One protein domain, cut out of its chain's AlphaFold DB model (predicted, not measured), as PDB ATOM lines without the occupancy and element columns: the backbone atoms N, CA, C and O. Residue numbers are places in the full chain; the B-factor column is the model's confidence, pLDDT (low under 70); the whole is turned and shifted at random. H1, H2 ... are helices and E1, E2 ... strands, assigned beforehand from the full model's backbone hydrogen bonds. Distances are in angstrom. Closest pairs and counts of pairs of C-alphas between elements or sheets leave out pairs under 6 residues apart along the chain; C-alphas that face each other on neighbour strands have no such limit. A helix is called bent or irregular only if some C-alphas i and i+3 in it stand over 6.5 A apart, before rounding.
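AT A GLANCE: This is residues 2 to 121 and 133 to 140 of the 312 residues of an uncharacterized protein of viral metagenome (UniProt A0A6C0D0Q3). A twisted slab of four antiparallel strands runs through the middle of this domain, with the helical hairpin of H4 and H5 packed over one face and H1 on the other; this makes three layers, helices on both faces of a sheet. H6 meets H1 at about a right angle and grazes the sheet, while H2 and H3 are short turns that also graze it. The printed part has 128 residues, with six named helices and four named strands in the order E1 H1 H2 H3 H4 H5 E2 E3 E4 H6; the class is mixed, helices and strands. The sheet runs E1 E2 E3 E4, and E2 E3 E4 form a meander, each strand the antiparallel neighbour of the one before. The whole is compact and rounded, with a radius of gyration of the C-alphas of 14.3 A and spans of 36 by 33 by 31 A.

HOW THE PARTS SIT: Start with E1, residues 2 to 7, an edge strand whose antiparallel neighbour is E2, residues 80 to 88; look for N 4 and O 83, 2.9 A apart. Residues 4 to 5 of E1 also pair, parallel, with residues 28 to 29. Next comes H1, residues 9 to 20, which is on the sheet; its C-alpha Cys 15 is 5.6 A from that of Cys 7, their closest pair. H1 is irregular, with C-alphas 10 and 13 8.7 A apart. H2, residues 22 to 25, only just on the sheet with 5 pairs of C-alphas within 10 A, only grazes it with residues 23 to 24. H3, residues 32 to 35, only grazes the sheet too; its closest C-alphas to E1 are those of Arg 32 and Trp 6, 6.4 A apart. Go on to H4, residues 49 to 58, and H5, residues 68 to 77: this helical hairpin touches at a shallow tilt of 29 degrees, opposite ways, closest at the C-alphas of Ala 57 and Pro 68, 5.4 A. Both are on the same face of the sheet. H4, at a height over the sheet of 9.3 A, lies over E3, residues 94 to 107, and runs across the strands, at 84 degrees to E3 on the local plane. H5, at a height of 9.6 A, lies over E3 and E4, residues 110 to 118; it runs slantwise to the strands at 58 degrees to E3 on the local plane, only just short of across. E2 and E3 are a hairpin, with N 82 and O 101 2.9 A apart, within hydrogen-bond range. E3 and E4 are another, with N 102 and O 115 at 2.8 A; E4 is the other edge strand. E3 bends by 68 degrees at residue 98. H6, residues 133 to 139, only grazes the sheet with residues 133 to 137. H6 and H1 only just touch, with 3 pairs of C-alphas within 8 A, through residues 17 to 18 of H1 alone; the closest C-alphas are those of Phe 18 and Ala 136, 6.0 A, and the lines are about perpendicular at 80 degrees. H5 and H6 are apart. Every O i to N i+4 pair is within hydrogen-bond range in H4, H5 and H6, against 6 of 8 in H1; H2 and H3 are too short for such a pair.

IN THESE COORDINATES: Find C-alpha 2 at (12.225, 102.017, -34.118); from there E1 runs 17.0 A to C-alpha 7. H1 covers 14.8 A, H4 14.2 A and H5 14.7 A. E2 starts at C-alpha 80, at (13.691, 97.451, -17.838), and runs 24.8 A. E3, the longest strand, covers 36.5 A and E4 23.8 A. H6 ends at C-alpha 139, at (14.799, 83.353, -23.963).

THE WHOLE: The two C-alphas farthest apart are those of Asn 91 and Arg 109, 43.8 A. Residues 122 to 132 are not printed, and C-alphas 121 and 133 are 21.9 A apart across this cut. The link from H3 to H4, residues 36 to 48, is long. The mean pLDDT of the printed part is 70.6; 60 residues are under 70, among them 28 to 52, 60 to 73 and 87 to 95.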
ATOM      1  N   GLU A   2      10.989 102.436 -34.784       79.19
ATOM      2  CA  GLU A   2      12.225 102.017 -34.118       79.19
ATOM      3  C   GLU A   2      11.878 101.640 -32.672       79.19
ATOM      4  O   GLU A   2      10.900 102.149 -32.116       79.19
ATOM      5  N   PHE A   3      12.666 100.750 -32.074       80.50
ATOM      6  CA  PHE A   3      12.551 100.407 -30.664       80.50
ATOM      7  C   PHE A   3      13.778 100.892 -29.906       80.50
ATOM      8  O   PHE A   3      14.915 100.703 -30.343       80.50
ATOM      9  N   LEU A   4      13.522 101.525 -28.768       80.06
ATOM     10  CA  LEU A   4      14.538 101.939 -27.815       80.06
ATOM     11  C   LEU A   4      14.387 101.082 -26.569       80.06
ATOM     12  O   LEU A   4      13.259 100.891 -26.117       80.06
ATOM     13  N   TYR A   5      15.485 100.626 -25.983       83.81
ATOM     14  CA  TYR A   5      15.419  99.933 -24.700       83.81
ATOM     15  C   TYR A   5      16.457 100.456 -23.716       83.81
ATOM     16  O   TYR A   5      17.509 100.977 -24.097       83.81
ATOM     17  N   TRP A   6      16.153 100.288 -22.435       80.25
ATOM     18  CA  TRP A   6      17.138 100.360 -21.368       80.25
ATOM     19  C   TRP A   6      16.915  99.218 -20.383       80.25
ATOM     20  O   TRP A   6      15.817  98.667 -20.276       80.25
ATOM     21  N   CYS A   7      17.983  98.867 -19.682       78.31
ATOM     22  CA  CYS A   7      17.988  97.846 -18.648       78.31
ATOM     23  C   CYS A   7      18.837  98.339 -17.474       78.31
ATOM     24  O   CYS A   7      19.843  99.025 -17.682       78.31
ATOM     25  N   ASN A   8      18.398  98.060 -16.250       74.94
ATOM     26  CA  ASN A   8      19.056  98.483 -15.026       74.94
ATOM     27  C   ASN A   8      20.398  97.744 -14.878       74.94
ATOM     28  O   ASN A   8      20.383  96.531 -14.703       74.94
ATOM     29  N   PRO A   9      21.553  98.439 -14.875       65.75
ATOM     30  CA  PRO A   9      22.865  97.789 -14.815       65.75
ATOM     31  C   PRO A   9      23.084  96.903 -13.583       65.75
ATOM     32  O   PRO A   9      23.916  96.004 -13.626       65.75
ATOM     33  N   ILE A  10      22.333  97.137 -12.497       64.50
ATOM     34  CA  ILE A  10      22.345  96.284 -11.296       64.50
ATOM     35  C   ILE A  10      21.929  94.844 -11.646       64.50
ATOM     36  O   ILE A  10      22.439  93.895 -11.062       64.50
ATOM     37  N   GLN A  11      21.070  94.670 -12.652       66.19
ATOM     38  CA  GLN A  11      20.648  93.382 -13.201       66.19
ATOM     39  C   GLN A  11      21.586  92.922 -14.336       66.19
ATOM     40  O   GLN A  11      21.121  92.468 -15.379       66.19
ATOM     41  N   GLY A  12      22.905  93.087 -14.173       65.56
ATOM     42  CA  GLY A  12      23.903  92.956 -15.247       65.56
ATOM     43  C   GLY A  12      23.727  91.721 -16.142       65.56
ATOM     44  O   GLY A  12      23.621  91.861 -17.358       65.56
ATOM     45  N   GLU A  13      23.583  90.534 -15.548       71.62
ATOM     46  CA  GLU A  13      23.400  89.270 -16.282       71.62
ATOM     47  C   GLU A  13      22.086  89.217 -17.082       71.62
ATOM     48  O   GLU A  13      22.045  88.740 -18.219       71.62
ATOM     49  N   LEU A  14      21.000  89.747 -16.516       74.94
ATOM     50  CA  LEU A  14      19.705  89.829 -17.190       74.94
ATOM     51  C   LEU A  14      19.778  90.767 -18.395       74.94
ATOM     52  O   LEU A  14      19.306  90.429 -19.483       74.94
ATOM     53  N   CYS A  15      20.383  91.940 -18.205       75.25
ATOM     54  CA  CYS A  15      20.567  92.912 -19.272       75.25
ATOM     55  C   CYS A  15      21.417  92.330 -20.399       75.25
ATOM     56  O   CYS A  15      21.073  92.482 -21.566       75.25
ATOM     57  N   GLU A  16      22.495  91.618 -20.071       77.12
ATOM     58  CA  GLU A  16      23.318  90.924 -21.061       77.12
ATOM     59  C   GLU A  16      22.527  89.878 -21.846       77.12
ATOM     60  O   GLU A  16      22.633  89.835 -23.074       77.12
ATOM     61  N   CYS A  17      21.682  89.094 -21.171       80.38
ATOM     62  CA  CYS A  17      20.823  88.127 -21.842       80.38
ATOM     63  C   CYS A  17      19.856  88.806 -22.825       80.38
ATOM     64  O   CYS A  17      19.830  88.445 -24.006       80.38
ATOM     65  N   PHE A  18      19.128  89.839 -22.390       78.56
ATOM     66  CA  PHE A  18      18.224  90.590 -23.270       78.56
ATOM     67  C   PHE A  18      18.975  91.224 -24.447       78.56
ATOM     68  O   PHE A  18      18.501  91.161 -25.578       78.56
ATOM     69  N   ASN A  19      20.176  91.762 -24.220       73.12
ATOM     70  CA  ASN A  19      21.011  92.360 -25.269       73.12
ATOM     71  C   ASN A  19      21.528  91.331 -26.284       73.12
ATOM     72  O   ASN A  19      21.798  91.673 -27.436       73.12
ATOM     73  N   SER A  20      21.713  90.082 -25.851       72.00
ATOM     74  CA  SER A  20      22.160  88.983 -26.710       72.00
ATOM     75  C   SER A  20      21.042  88.436 -27.604       72.00
ATOM     76  O   SER A  20      21.322  87.840 -28.648       72.00
ATOM     77  N   TYR A  21      19.784  88.684 -27.232       78.19
ATOM     78  CA  TYR A  21      18.622  88.222 -27.971       78.19
ATOM     79  C   TYR A  21      18.471  88.980 -29.302       78.19
ATOM     80  O   TYR A  21      18.481  90.211 -29.349       78.19
ATOM     81  N   SER A  22      18.323  88.245 -30.412       72.88
ATOM     82  CA  SER A  22      18.459  88.794 -31.771       72.88
ATOM     83  C   SER A  22      17.506  89.948 -32.072       72.88
ATOM     84  O   SER A  22      17.934  90.943 -32.645       72.88
ATOM     85  N   ASP A  23      16.244  89.856 -31.638       70.50
ATOM     86  CA  ASP A  23      15.255  90.908 -31.912       70.50
ATOM     87  C   ASP A  23      15.565  92.200 -31.124       70.50
ATOM     88  O   ASP A  23      15.127  93.275 -31.523       70.50
ATOM     89  N   PHE A  24      16.308  92.106 -30.011       69.25
ATOM     90  CA  PHE A  24      16.730  93.243 -29.177       69.25
ATOM     91  C   PHE A  24      18.073  93.824 -29.614       69.25
ATOM     92  O   PHE A  24      18.340  95.005 -29.400       69.25
ATOM     93  N   ARG A  25      18.911  93.016 -30.266       59.75
ATOM     94  CA  ARG A  25      20.213  93.443 -30.781       59.75
ATOM     95  C   ARG A  25      20.106  94.565 -31.819       59.75
ATOM     96  O   ARG A  25      21.003  95.399 -31.898       59.75
ATOM     97  N   ASP A  26      19.013  94.593 -32.575       64.31
ATOM     98  CA  ASP A  26      18.737  95.628 -33.578       64.31
ATOM     99  C   ASP A  26      18.092  96.892 -32.976       64.31
ATOM    100  O   ASP A  26      17.827  97.867 -33.684       64.31
ATOM    101  N   MET A  27      17.829  96.896 -31.665       76.69
ATOM    102  CA  MET A  27      17.227  98.021 -30.956       76.69
ATOM    103  C   MET A  27      18.290  98.989 -30.431       76.69
ATOM    104  O   MET A  27      19.393  98.607 -30.035       76.69
ATOM    105  N   SER A  28      17.940 100.274 -30.372       67.75
ATOM    106  CA  SER A  28      18.849 101.309 -29.879       67.75
ATOM    107  C   SER A  28      18.862 101.338 -28.350       67.75
ATOM    108  O   SER A  28      17.831 101.569 -27.712       67.75
ATOM    109  N   VAL A  29      20.044 101.164 -27.756       66.88
ATOM    110  CA  VAL A  29      20.227 101.247 -26.300       66.88
ATOM    111  C   VAL A  29      20.226 102.702 -25.858       66.88
ATOM    112  O   VAL A  29      20.980 103.523 -26.393       66.88
ATOM    113  N   VAL A  30      19.428 103.017 -24.841       64.94
ATOM    114  CA  VAL A  30      19.438 104.325 -24.188       64.94
ATOM    115  C   VAL A  30      19.972 104.172 -22.758       64.94
ATOM    116  O   VAL A  30      19.366 103.460 -21.962       64.94
ATOM    117  N   PRO A  31      21.085 104.832 -22.394       62.28
ATOM    118  CA  PRO A  31      21.590 104.834 -21.024       62.28
ATOM    119  C   PRO A  31      20.548 105.347 -20.023       62.28
ATOM    120  O   PRO A  31      19.923 106.386 -20.252       62.28
ATOM    121  N   ARG A  32      20.421 104.667 -18.875       61.06
ATOM    122  CA  ARG A  32      19.501 105.047 -17.785       61.06
ATOM    123  C   ARG A  32      19.717 106.487 -17.308       61.06
ATOM    124  O   ARG A  32      18.764 107.198 -17.024       61.06
ATOM    125  N   GLU A  33      20.955 106.958 -17.291       56.84
ATOM    126  CA  GLU A  33      21.320 108.313 -16.847       56.84
ATOM    127  C   GLU A  33      20.808 109.422 -17.785       56.84
ATOM    128  O   GLU A  33      20.565 110.552 -17.359       56.84
ATOM    129  N   LEU A  34      20.598 109.111 -19.071       53.47
ATOM    130  CA  LEU A  34      19.962 110.034 -20.022       53.47
ATOM    131  C   LEU A  34      18.434 110.084 -19.842       53.47
ATOM    132  O   LEU A  34      17.772 111.004 -20.341       53.47
ATOM    133  N   LEU A  35      17.890 109.103 -19.117       53.50
ATOM    134  CA  LEU A  35      16.476 108.905 -18.821       53.50
ATOM    135  C   LEU A  35      16.092 109.448 -17.435       53.50
ATOM    136  O   LEU A  35      15.017 110.034 -17.300       53.50
ATOM    137  N   VAL A  36      16.985 109.321 -16.447       49.19
ATOM    138  CA  VAL A  36      16.806 109.713 -15.041       49.19
ATOM    139  C   VAL A  36      18.028 110.514 -14.588       49.19
ATOM    140  O   VAL A  36      19.110 109.960 -14.419       49.19
ATOM    141  N   ARG A  37      17.894 111.827 -14.366       46.69
ATOM    142  CA  ARG A  37      18.939 112.585 -13.655       46.69
ATOM    143  C   ARG A  37      18.752 112.395 -12.151       46.69
ATOM    144  O   ARG A  37      17.802 112.930 -11.594       46.69
ATOM    145  N   HIS A  38      19.684 111.702 -11.496       42.19
ATOM    146  CA  HIS A  38      19.659 111.481 -10.041       42.19
ATOM    147  C   HIS A  38      19.678 112.778  -9.213       42.19
ATOM    148  O   HIS A  38      19.086 112.826  -8.142       42.19
ATOM    149  N   THR A  39      20.308 113.843  -9.711       42.75
ATOM    150  CA  THR A  39      20.418 115.139  -9.013       42.75
ATOM    151  C   THR A  39      19.188 116.037  -9.152       42.75
ATOM    152  O   THR A  39      19.017 116.951  -8.357       42.75
ATOM    153  N   TYR A  40      18.331 115.786 -10.145       44.59
ATOM    154  CA  TYR A  40      17.059 116.479 -10.339       44.59
ATOM    155  C   TYR A  40      16.113 115.522 -11.066       44.59
ATOM    156  O   TYR A  40      16.074 115.539 -12.306       44.59
ATOM    157  N   PRO A  41      15.346 114.683 -10.347       42.69
ATOM    158  CA  PRO A  41      14.215 114.021 -10.960       42.69
ATOM    159  C   PRO A  41      13.260 115.148 -11.347       42.69
ATOM    160  O   PRO A  41      12.551 115.685 -10.505       42.69
ATOM    161  N   ILE A  42      13.258 115.572 -12.611       45.44
ATOM    162  CA  ILE A  42      12.180 116.422 -13.125       45.44
ATOM    163  C   ILE A  42      11.320 115.556 -14.041       45.44
ATOM    164  O   ILE A  42      11.466 115.618 -15.270       45.44
ATOM    165  N   PRO A  43      10.417 114.749 -13.448       42.53
ATOM    166  CA  PRO A  43       9.156 114.395 -14.077       42.53
ATOM    167  C   PRO A  43       8.639 115.554 -14.934       42.53
ATOM    168  O   PRO A  43       8.389 116.651 -14.438       42.53
ATOM    169  N   GLY A  44       8.520 115.357 -16.247       41.06
ATOM    170  CA  GLY A  44       7.848 116.328 -17.114       41.06
ATOM    171  C   GLY A  44       8.717 117.297 -17.918       41.06
ATOM    172  O   GLY A  44       8.146 118.095 -18.668       41.06
ATOM    173  N   ARG A  45      10.056 117.205 -17.909       49.28
ATOM    174  CA  ARG A  45      10.841 117.827 -18.996       49.28
ATOM    175  C   ARG A  45      10.667 117.019 -20.278       49.28
ATOM    176  O   ARG A  45      11.360 116.033 -20.498       49.28
ATOM    177  N   GLY A  46       9.774 117.480 -21.154       48.19
ATOM    178  CA  GLY A  46       9.432 116.806 -22.411       48.19
ATOM    179  C   GLY A  46      10.607 116.513 -23.350       48.19
ATOM    180  O   GLY A  46      10.406 115.741 -24.274       48.19
ATOM    181  N   GLN A  47      11.798 117.078 -23.103       49.00
ATOM    182  CA  GLN A  47      13.051 116.852 -23.837       49.00
ATOM    183  C   GLN A  47      13.709 115.482 -23.558       49.00
ATOM    184  O   GLN A  47      14.522 115.044 -24.368       49.00
ATOM    185  N   HIS A  48      13.349 114.803 -22.461       62.69
ATOM    186  CA  HIS A  48      13.825 113.456 -22.100       62.69
ATOM    187  C   HIS A  48      12.749 112.407 -22.358       62.69
ATOM    188  O   HIS A  48      11.578 112.692 -22.117       62.69
ATOM    189  N   ILE A  49      13.127 111.181 -22.741       65.88
ATOM    190  CA  ILE A  49      12.146 110.172 -23.163       65.88
ATOM    191  C   ILE A  49      11.078 109.881 -22.094       65.88
ATOM    192  O   ILE A  49       9.893 109.921 -22.422       65.88
ATOM    193  N   TYR A  50      11.448 109.695 -20.821       67.88
ATOM    194  CA  TYR A  50      10.464 109.550 -19.734       67.88
ATOM    195  C   TYR A  50       9.630 110.807 -19.511       67.88
ATOM    196  O   TYR A  50       8.436 110.711 -19.254       67.88
ATOM    197  N   GLY A  51      10.219 111.995 -19.659       64.44
ATOM    198  CA  GLY A  51       9.468 113.245 -19.640       64.44
ATOM    199  C   GLY A  51       8.449 113.315 -20.779       64.44
ATOM    200  O   GLY A  51       7.335 113.777 -20.562       64.44
ATOM    201  N   GLY A  52       8.785 112.808 -21.967       68.19
ATOM    202  CA  GLY A  52       7.863 112.642 -23.088       68.19
ATOM    203  C   GLY A  52       6.740 111.644 -22.789       68.19
ATOM    204  O   GLY A  52       5.580 111.968 -23.022       68.19
ATOM    205  N   ILE A  53       7.065 110.474 -22.231       73.50
ATOM    206  CA  ILE A  53       6.086 109.455 -21.813       73.50
ATOM    207  C   ILE A  53       5.130 110.024 -20.753       73.50
ATOM    208  O   ILE A  53       3.916 109.996 -20.941       73.50
ATOM    209  N   TYR A  54       5.671 110.619 -19.690       71.38
ATOM    210  CA  TYR A  54       4.913 111.244 -18.605       71.38
ATOM    211  C   TYR A  54       3.983 112.349 -19.118       71.38
ATOM    212  O   TYR A  54       2.804 112.395 -18.777       71.38
ATOM    213  N   GLN A  55       4.491 113.222 -19.989       70.06
ATOM    214  CA  GLN A  55       3.689 114.285 -20.588       70.06
ATOM    215  C   GLN A  55       2.562 113.732 -21.473       70.06
ATOM    216  O   GLN A  55       1.434 114.216 -21.409       70.06
ATOM    217  N   LEU A  56       2.824 112.694 -22.273       70.44
ATOM    218  CA  LEU A  56       1.777 112.050 -23.068       70.44
ATOM    219  C   LEU A  56       0.715 111.382 -22.179       70.44
ATOM    220  O   LEU A  56      -0.469 111.468 -22.503       70.44
ATOM    221  N   ALA A  57       1.105 110.773 -21.057       68.81
ATOM    222  CA  ALA A  57       0.165 110.220 -20.083       68.81
ATOM    223  C   ALA A  57      -0.689 111.310 -19.418       68.81
ATOM    224  O   ALA A  57      -1.912 111.188 -19.392       68.81
ATOM    225  N   ARG A  58      -0.088 112.432 -18.983       73.06
ATOM    226  CA  ARG A  58      -0.833 113.592 -18.442       73.06
ATOM    227  C   ARG A  58      -1.871 114.134 -19.419       73.06
ATOM    228  O   ARG A  58      -2.927 114.598 -18.999       73.06
ATOM    229  N   HIS A  59      -1.583 114.065 -20.714       72.19
ATOM    230  CA  HIS A  59      -2.497 114.475 -21.776       72.19
ATOM    231  C   HIS A  59      -3.430 113.349 -22.267       72.19
ATOM    232  O   HIS A  59      -4.080 113.525 -23.295       72.19
ATOM    233  N   LYS A  60      -3.505 112.202 -21.569       67.06
ATOM    234  CA  LYS A  60      -4.329 111.028 -21.930       67.06
ATOM    235  C   LYS A  60      -4.082 110.517 -23.361       67.06
ATOM    236  O   LYS A  60      -4.981 110.032 -24.045       67.06
ATOM    237  N   MET A  61      -2.845 110.658 -23.843       68.81
ATOM    238  CA  MET A  61      -2.449 110.296 -25.210       68.81
ATOM    239  C   MET A  61      -1.849 108.891 -25.323       68.81
ATOM    240  O   MET A  61      -1.586 108.462 -26.444       68.81
ATOM    241  N   LEU A  62      -1.606 108.196 -24.208       67.31
ATOM    242  CA  LEU A  62      -1.051 106.834 -24.145       67.31
ATOM    243  C   LEU A  62      -2.107 105.781 -23.761       67.31
ATOM    244  O   LEU A  62      -1.776 104.767 -23.152       67.31
ATOM    245  N   GLY A  63      -3.365 106.028 -24.125       62.06
ATOM    246  CA  GLY A  63      -4.524 105.276 -23.654       62.06
ATOM    247  C   GLY A  63      -5.178 105.923 -22.432       62.06
ATOM    248  O   GLY A  63      -4.621 106.823 -21.794       62.06
ATOM    249  N   VAL A  64      -6.397 105.478 -22.134       54.00
ATOM    250  CA  VAL A  64      -7.161 105.880 -20.946       54.00
ATOM    251  C   VAL A  64      -6.691 105.066 -19.733       54.00
ATOM    252  O   VAL A  64      -6.390 103.884 -19.861       54.00
ATOM    253  N   GLY A  65      -6.618 105.692 -18.552       52.84
ATOM    254  CA  GLY A  65      -6.362 104.996 -17.279       52.84
ATOM    255  C   GLY A  65      -4.897 104.907 -16.833       52.84
ATOM    256  O   GLY A  65      -4.636 104.482 -15.712       52.84
ATOM    257  N   ILE A  66      -3.934 105.358 -17.643       63.78
ATOM    258  CA  ILE A  66      -2.533 105.431 -17.204       63.78
ATOM    259  C   ILE A  66      -2.355 106.642 -16.302       63.78
ATOM    260  O   ILE A  66      -2.296 107.780 -16.777       63.78
ATOM    261  N   ASN A  67      -2.255 106.393 -15.000       66.12
ATOM    262  CA  ASN A  67      -1.931 107.438 -14.047       66.12
ATOM    263  C   ASN A  67      -0.449 107.855 -14.237       66.12
ATOM    264  O   ASN A  67       0.448 107.018 -14.104       66.12
ATOM    265  N   PRO A  68      -0.173 109.137 -14.558       65.00
ATOM    266  CA  PRO A  68       1.182 109.642 -14.763       65.00
ATOM    267  C   PRO A  68       2.130 109.399 -13.585       65.00
ATOM    268  O   PRO A  68       3.329 109.257 -13.807       65.00
ATOM    269  N   ASP A  69       1.618 109.323 -12.359       65.88
ATOM    270  CA  ASP A  69       2.439 109.118 -11.165       65.88
ATOM    271  C   ASP A  69       3.045 107.705 -11.124       65.88
ATOM    272  O   ASP A  69       4.197 107.545 -10.727       65.88
ATOM    273  N   TYR A  70       2.351 106.696 -11.670       67.81
ATOM    274  CA  TYR A  70       2.899 105.339 -11.815       67.81
ATOM    275  C   TYR A  70       4.075 105.286 -12.794       67.81
ATOM    276  O   TYR A  70       4.975 104.473 -12.634       67.81
ATOM    277  N   ILE A  71       4.109 106.169 -13.799       69.38
ATOM    278  CA  ILE A  71       5.248 106.255 -14.727       69.38
ATOM    279  C   ILE A  71       6.494 106.768 -14.004       69.38
ATOM    280  O   ILE A  71       7.610 106.397 -14.366       69.38
ATOM    281  N   LEU A  72       6.317 107.634 -13.003       66.50
ATOM    282  CA  LEU A  72       7.428 108.151 -12.209       66.50
ATOM    283  C   LEU A  72       7.990 107.084 -11.287       66.50
ATOM    284  O   LEU A  72       9.206 106.920 -11.244       66.50
ATOM    285  N   ASP A  73       7.113 106.338 -10.626       69.62
ATOM    286  CA  ASP A  73       7.496 105.194  -9.805       69.62
ATOM    287  C   ASP A  73       8.226 104.128 -10.642       69.62
ATOM    288  O   ASP A  73       9.377 103.786 -10.361       69.62
ATOM    289  N   ALA A  74       7.636 103.729 -11.774       72.19
ATOM    290  CA  ALA A  74       8.234 102.799 -12.732       72.19
ATOM    291  C   ALA A  74       9.624 103.255 -13.213       72.19
ATOM    292  O   ALA A  74      10.553 102.466 -13.325       72.19
ATOM    293  N   CYS A  75       9.816 104.551 -13.466       67.88
ATOM    294  CA  CYS A  75      11.107 105.110 -13.877       67.88
ATOM    295  C   CYS A  75      12.231 104.891 -12.842       67.88
ATOM    296  O   CYS A  75      13.407 104.730 -13.194       67.88
ATOM    297  N   LEU A  76      11.878 104.903 -11.558       69.81
ATOM    298  CA  LEU A  76      12.826 104.771 -10.455       69.81
ATOM    299  C   LEU A  76      13.064 103.310 -10.069       69.81
ATOM    300  O   LEU A  76      14.192 102.959  -9.708       69.81
ATOM    301  N   HIS A  77      12.032 102.476 -10.176       75.38
ATOM    302  CA  HIS A  77      12.014 101.154  -9.559       75.38
ATOM    303  C   HIS A  77      11.984  99.979 -10.538       75.38
ATOM    304  O   HIS A  77      12.305  98.870 -10.114       75.38
ATOM    305  N   ASP A  78      11.652 100.195 -11.811       84.38
ATOM    306  CA  ASP A  78      11.620  99.106 -12.788       84.38
ATOM    307  C   ASP A  78      13.026  98.723 -13.252       84.38
ATOM    308  O   ASP A  78      13.970  99.516 -13.257       84.38
ATOM    309  N   ASP A  79      13.159  97.467 -13.659       85.38
ATOM    310  CA  ASP A  79      14.418  96.887 -14.099       85.38
ATOM    311  C   ASP A  79      14.652  97.101 -15.594       85.38
ATOM    312  O   ASP A  79      15.800  97.128 -16.036       85.38
ATOM    313  N   MET A  80      13.590  97.261 -16.389       86.44
ATOM    314  CA  MET A  80      13.691  97.451 -17.838       86.44
ATOM    315  C   MET A  80      12.581  98.337 -18.400       86.44
ATOM    316  O   MET A  80      11.471  98.392 -17.873       86.44
ATOM    317  N   LEU A  81      12.853  98.949 -19.553       86.56
ATOM    318  CA  LEU A  81      11.849  99.609 -20.387       86.56
ATOM    319  C   LEU A  81      12.148  99.356 -21.858       86.56
ATOM    320  O   LEU A  81      13.289  99.478 -22.308       86.56
ATOM    321  N   LEU A  82      11.088  99.124 -22.616       87.12
ATOM    322  CA  LEU A  82      11.094  99.089 -24.067       87.12
ATOM    323  C   LEU A  82      10.116 100.142 -24.595       87.12
ATOM    324  O   LEU A  82       8.997 100.280 -24.103       87.12
ATOM    325  N   ILE A  83      10.531 100.897 -25.607       85.31
ATOM    326  CA  ILE A  83       9.812 102.065 -26.116       85.31
ATOM    327  C   ILE A  83       9.689 101.947 -27.626       85.31
ATOM    328  O   ILE A  83      10.690 101.856 -28.331       85.31
ATOM    329  N   ALA A  84       8.462 102.009 -28.129       85.31
ATOM    330  CA  ALA A  84       8.194 102.122 -29.554       85.31
ATOM    331  C   ALA A  84       8.213 103.596 -29.952       85.31
ATOM    332  O   ALA A  84       7.480 104.416 -29.384       85.31
ATOM    333  N   VAL A  85       9.022 103.940 -30.950       81.00
ATOM    334  CA  VAL A  85       9.166 105.312 -31.425       81.00
ATOM    335  C   VAL A  85       9.087 105.409 -32.950       81.00
ATOM    336  O   VAL A  85       9.390 104.481 -33.697       81.00
ATOM    337  N   GLU A  86       8.658 106.566 -33.435       77.81
ATOM    338  CA  GLU A  86       8.656 106.930 -34.848       77.81
ATOM    339  C   GLU A  86       9.613 108.116 -35.046       77.81
ATOM    340  O   GLU A  86       9.402 109.170 -34.430       77.81
ATOM    341  N   PRO A  87      10.688 107.973 -35.841       66.69
ATOM    342  CA  PRO A  87      11.601 109.077 -36.106       66.69
ATOM    343  C   PRO A  87      10.889 110.168 -36.914       66.69
ATOM    344  O   PRO A  87      10.246 109.889 -37.923       66.69
ATOM    345  N   ILE A  88      11.007 111.423 -36.476       59.44
ATOM    346  CA  ILE A  88      10.517 112.583 -37.221       59.44
ATOM    347  C   ILE A  88      11.687 113.083 -38.069       59.44
ATOM    348  O   ILE A  88      12.653 113.640 -37.547       59.44
ATOM    349  N   THR A  89      11.620 112.881 -39.381       50.56
ATOM    350  CA  THR A  89      12.647 113.310 -40.340       50.56
ATOM    351  C   THR A  89      12.772 114.839 -40.373       50.56
ATOM    352  O   THR A  89      12.010 115.506 -41.065       50.56
ATOM    353  N   SER A  90      13.698 115.416 -39.595       42.84
ATOM    354  CA  SER A  90      14.283 116.756 -39.821       42.84
ATOM    355  C   SER A  90      15.456 117.030 -38.866       42.84
ATOM    356  O   SER A  90      15.207 117.387 -37.724       42.84
ATOM    357  N   ASN A  91      16.706 116.854 -39.328       39.59
ATOM    358  CA  ASN A  91      18.019 117.379 -38.861       39.59
ATOM    359  C   ASN A  91      18.343 117.597 -37.358       39.59
ATOM    360  O   ASN A  91      19.412 118.088 -37.014       39.59
ATOM    361  N   ILE A  92      17.482 117.180 -36.445       42.25
ATOM    362  CA  ILE A  92      17.622 117.124 -34.993       42.25
ATOM    363  C   ILE A  92      16.854 115.849 -34.630       42.25
ATOM    364  O   ILE A  92      15.718 115.704 -35.071       42.25
ATOM    365  N   THR A  93      17.449 114.912 -33.887       49.25
ATOM    366  CA  THR A  93      16.870 113.611 -33.483       49.25
ATOM    367  C   THR A  93      15.574 113.765 -32.672       49.25
ATOM    368  O   THR A  93      15.542 113.614 -31.452       49.25
ATOM    369  N   LYS A  94      14.483 114.113 -33.358       56.44
ATOM    370  CA  LYS A  94      13.129 114.240 -32.833       56.44
ATOM    371  C   LYS A  94      12.435 112.904 -33.018       56.44
ATOM    372  O   LYS A  94      12.327 112.407 -34.136       56.44
ATOM    373  N   THR A  95      11.930 112.348 -31.927       64.31
ATOM    374  CA  THR A  95      11.300 111.026 -31.960       64.31
ATOM    375  C   THR A  95       9.935 111.092 -31.310       64.31
ATOM    376  O   THR A  95       9.760 111.664 -30.231       64.31
ATOM    377  N   LYS A  96       8.944 110.536 -31.996       73.81
ATOM    378  CA  LYS A  96       7.563 110.476 -31.547       73.81
ATOM    379  C   LYS A  96       7.355 109.163 -30.806       73.81
ATOM    380  O   LYS A  96       7.419 108.103 -31.416       73.81
ATOM    381  N   VAL A  97       7.074 109.228 -29.508       77.69
ATOM    382  CA  VAL A  97       6.726 108.034 -28.725       77.69
ATOM    383  C   VAL A  97       5.365 107.508 -29.190       77.69
ATOM    384  O   VAL A  97       4.390 108.267 -29.280       77.69
ATOM    385  N   LEU A  98       5.331 106.219 -29.526       79.12
ATOM    386  CA  LEU A  98       4.148 105.468 -29.943       79.12
ATOM    387  C   LEU A  98       3.626 104.547 -28.842       79.12
ATOM    388  O   LEU A  98       2.460 104.182 -28.873       79.12
ATOM    389  N   GLY A  99       4.460 104.159 -27.888       82.44
ATOM    390  CA  GLY A  99       4.085 103.292 -26.781       82.44
ATOM    391  C   GLY A  99       5.308 102.902 -25.974       82.44
ATOM    392  O   GLY A  99       6.439 103.127 -26.410       82.44
ATOM    393  N   PHE A 100       5.081 102.333 -24.802       85.75
ATOM    394  CA  PHE A 100       6.147 101.812 -23.965       85.75
ATOM    395  C   PHE A 100       5.643 100.645 -23.130       85.75
ATOM    396  O   PHE A 100       4.439 100.439 -22.975       85.75
ATOM    397  N   VAL A 101       6.584  99.888 -22.598       87.88
ATOM    398  CA  VAL A 101       6.332  98.830 -21.634       87.88
ATOM    399  C   VAL A 101       7.511  98.774 -20.674       87.88
ATOM    400  O   VAL A 101       8.662  98.865 -21.106       87.88
ATOM    401  N   SER A 102       7.224  98.682 -19.384       87.38
ATOM    402  CA  SER A 102       8.211  98.591 -18.320       87.38
ATOM    403  C   SER A 102       8.059  97.282 -17.554       87.38
ATOM    404  O   SER A 102       6.958  96.726 -17.455       87.38
ATOM    405  N   LEU A 103       9.184  96.760 -17.068       89.12
ATOM    406  CA  LEU A 103       9.245  95.470 -16.390       89.12
ATOM    407  C   LEU A 103       9.897  95.583 -15.032       89.12
ATOM    408  O   LEU A 103      10.935  96.227 -14.887       89.12
ATOM    409  N   LYS A 104       9.351  94.822 -14.096       89.31
ATOM    410  CA  LYS A 104       9.952  94.563 -12.799       89.31
ATOM    411  C   LYS A 104      10.287  93.084 -12.672       89.31
ATOM    412  O   LYS A 104       9.483  92.217 -13.010       89.31
ATOM    413  N   VAL A 105      11.482  92.791 -12.190       89.62
ATOM    414  CA  VAL A 105      11.978  91.437 -11.964       89.62
ATOM    415  C   VAL A 105      11.804  91.131 -10.489       89.62
ATOM    416  O   VAL A 105      12.392  91.780  -9.630       89.62
ATOM    417  N   HIS A 106      10.986  90.129 -10.181       88.50
ATOM    418  CA  HIS A 106      10.734  89.750  -8.789       88.50
ATOM    419  C   HIS A 106      11.689  88.669  -8.300       88.50
ATOM    420  O   HIS A 106      12.068  88.648  -7.133       88.50
ATOM    421  N   ASN A 107      12.060  87.747  -9.186       87.81
ATOM    422  CA  ASN A 107      13.056  86.705  -8.949       87.81
ATOM    423  C   ASN A 107      13.519  86.119 -10.294       87.81
ATOM    424  O   ASN A 107      13.067  86.545 -11.353       87.81
ATOM    425  N   THR A 108      14.377  85.098 -10.265       83.19
ATOM    426  CA  THR A 108      14.950  84.448 -11.461       83.19
ATOM    427  C   THR A 108      13.935  83.714 -12.352       83.19
ATOM    428  O   THR A 108      14.299  83.216 -13.418       83.19
ATOM    429  N   ARG A 109      12.671  83.605 -11.927       85.38
ATOM    430  CA  ARG A 109      11.594  82.888 -12.629       85.38
ATOM    431  C   ARG A 109      10.366  83.746 -12.918       85.38
ATOM    432  O   ARG A 109       9.561  83.342 -13.755       85.38
ATOM    433  N   CYS A 110      10.239  84.902 -12.270       87.75
ATOM    434  CA  CYS A 110       9.043  85.731 -12.276       87.75
ATOM    435  C   CYS A 110       9.356  87.175 -12.678       87.75
ATOM    436  O   CYS A 110      10.132  87.859 -12.000       87.75
ATOM    437  N   ILE A 111       8.683  87.647 -13.726       91.56
ATOM    438  CA  ILE A 111       8.641  89.064 -14.102       91.56
ATOM    439  C   ILE A 111       7.220  89.617 -14.011       91.56
ATOM    440  O   ILE A 111       6.235  88.893 -14.157       91.56
ATOM    441  N   GLU A 112       7.130  90.924 -13.812       91.75
ATOM    442  CA  GLU A 112       5.901  91.705 -13.869       91.75
ATOM    443  C   GLU A 112       6.002  92.718 -15.011       91.75
ATOM    444  O   GLU A 112       6.958  93.493 -15.066       91.75
ATOM    445  N   ILE A 113       5.004  92.751 -15.897       91.38
ATOM    446  CA  ILE A 113       4.755  93.937 -16.723       91.38
ATOM    447  C   ILE A 113       4.102  94.963 -15.801       91.38
ATOM    448  O   ILE A 113       2.912  94.860 -15.501       91.38
ATOM    449  N   ASN A 114       4.902  95.920 -15.330       85.56
ATOM    450  CA  ASN A 114       4.445  96.930 -14.381       85.56
ATOM    451  C   ASN A 114       3.543  97.952 -15.083       85.56
ATOM    452  O   ASN A 114       2.417  98.206 -14.662       85.56
ATOM    453  N   VAL A 115       4.004  98.493 -16.216       83.00
ATOM    454  CA  VAL A 115       3.217  99.424 -17.029       83.00
ATOM    455  C   VAL A 115       3.351  99.068 -18.501       83.00
ATOM    456  O   VAL A 115       4.451  98.882 -19.009       83.00
ATOM    457  N   ILE A 116       2.232  99.026 -19.220       85.56
ATOM    458  CA  ILE A 116       2.210  98.931 -20.680       85.56
ATOM    459  C   ILE A 116       1.234  99.948 -21.253       85.56
ATOM    460  O   ILE A 116       0.125 100.128 -20.756       85.56
ATOM    461  N   ALA A 117       1.670 100.633 -22.304       79.94
ATOM    462  CA  ALA A 117       0.955 101.757 -22.867       79.94
ATOM    463  C   ALA A 117       1.159 101.864 -24.371       79.94
ATOM    464  O   ALA A 117       2.249 101.619 -24.897       79.94
ATOM    465  N   SER A 118       0.142 102.354 -25.067       80.06
ATOM    466  CA  SER A 118       0.253 102.666 -26.486       80.06
ATOM    467  C   SER A 118      -0.499 103.936 -26.819       80.06
ATOM    468  O   SER A 118      -1.519 104.255 -26.220       80.06
ATOM    469  N   ARG A 119       0.019 104.677 -27.785       73.19
ATOM    470  CA  ARG A 119      -0.557 105.930 -28.225       73.19
ATOM    471  C   ARG A 119      -1.868 105.687 -28.958       73.19
ATOM    472  O   ARG A 119      -1.947 104.829 -29.836       73.19
ATOM    473  N   ASN A 120      -2.852 106.538 -28.683       63.59
ATOM    474  CA  ASN A 120      -4.138 106.508 -29.381       63.59
ATOM    475  C   ASN A 120      -3.900 106.623 -30.904       63.59
ATOM    476  O   ASN A 120      -3.059 107.417 -31.345       63.59
ATOM    477  N   ASN A 121      -4.645 105.855 -31.706       63.75
ATOM    478  CA  ASN A 121      -4.489 105.700 -33.166       63.75
ATOM    479  C   ASN A 121      -3.281 104.882 -33.665       63.75
ATOM    480  O   ASN A 121      -3.047 104.851 -34.872       63.75
ATOM    481  N   ILE A 133       8.989  91.671 -25.368       88.50
ATOM    482  CA  ILE A 133       9.347  91.427 -23.972       88.50
ATOM    483  C   ILE A 133       9.149  89.977 -23.566       88.50
ATOM    484  O   ILE A 133      10.067  89.382 -23.012       88.50
ATOM    485  N   LEU A 134       7.985  89.394 -23.847       88.12
ATOM    486  CA  LEU A 134       7.677  88.042 -23.385       88.12
ATOM    487  C   LEU A 134       8.581  87.017 -24.073       88.12
ATOM    488  O   LEU A 134       9.027  86.058 -23.446       88.12
ATOM    489  N   LYS A 135       8.930  87.255 -25.342       84.62
ATOM    490  CA  LYS A 135       9.863  86.406 -26.085       84.62
ATOM    491  C   LYS A 135      11.297  86.517 -25.563       84.62
ATOM    492  O   LYS A 135      11.954  85.491 -25.406       84.62
ATOM    493  N   ALA A 136      11.767  87.727 -25.252       85.69
ATOM    494  CA  ALA A 136      13.076  87.929 -24.631       85.69
ATOM    495  C   ALA A 136      13.130  87.340 -23.210       85.69
ATOM    496  O   ALA A 136      14.086  86.655 -22.861       85.69
ATOM    497  N   ALA A 137      12.068  87.504 -22.419       86.94
ATOM    498  CA  ALA A 137      11.961  86.912 -21.089       86.94
ATOM    499  C   ALA A 137      11.998  85.376 -21.138       86.94
ATOM    500  O   ALA A 137      12.754  84.747 -20.398       86.94
ATOM    501  N   ARG A 138      11.249  84.767 -22.067       83.81
ATOM    502  CA  ARG A 138      11.320  83.324 -22.333       83.81
ATOM    503  C   ARG A 138      12.743  82.897 -22.693       83.81
ATOM    504  O   ARG A 138      13.242  81.923 -22.138       83.81
ATOM    505  N   HIS A 139      13.408  83.629 -23.589       82.75
ATOM    506  CA  HIS A 139      14.799  83.353 -23.963       82.75
ATOM    507  C   HIS A 139      15.744  83.398 -22.754       82.75
ATOM    508  O   HIS A 139      16.606  82.534 -22.614       82.75
ATOM    509  N   CYS A 140      15.523  84.342 -21.839       81.06
ATOM    510  CA  CYS A 140      16.299  84.482 -20.612       81.06
ATOM    511  C   CYS A 140      15.888  83.523 -19.484       81.06
ATOM    512  O   CYS A 140      16.425  83.601 -18.384       81.06
TER     513      CYS A 140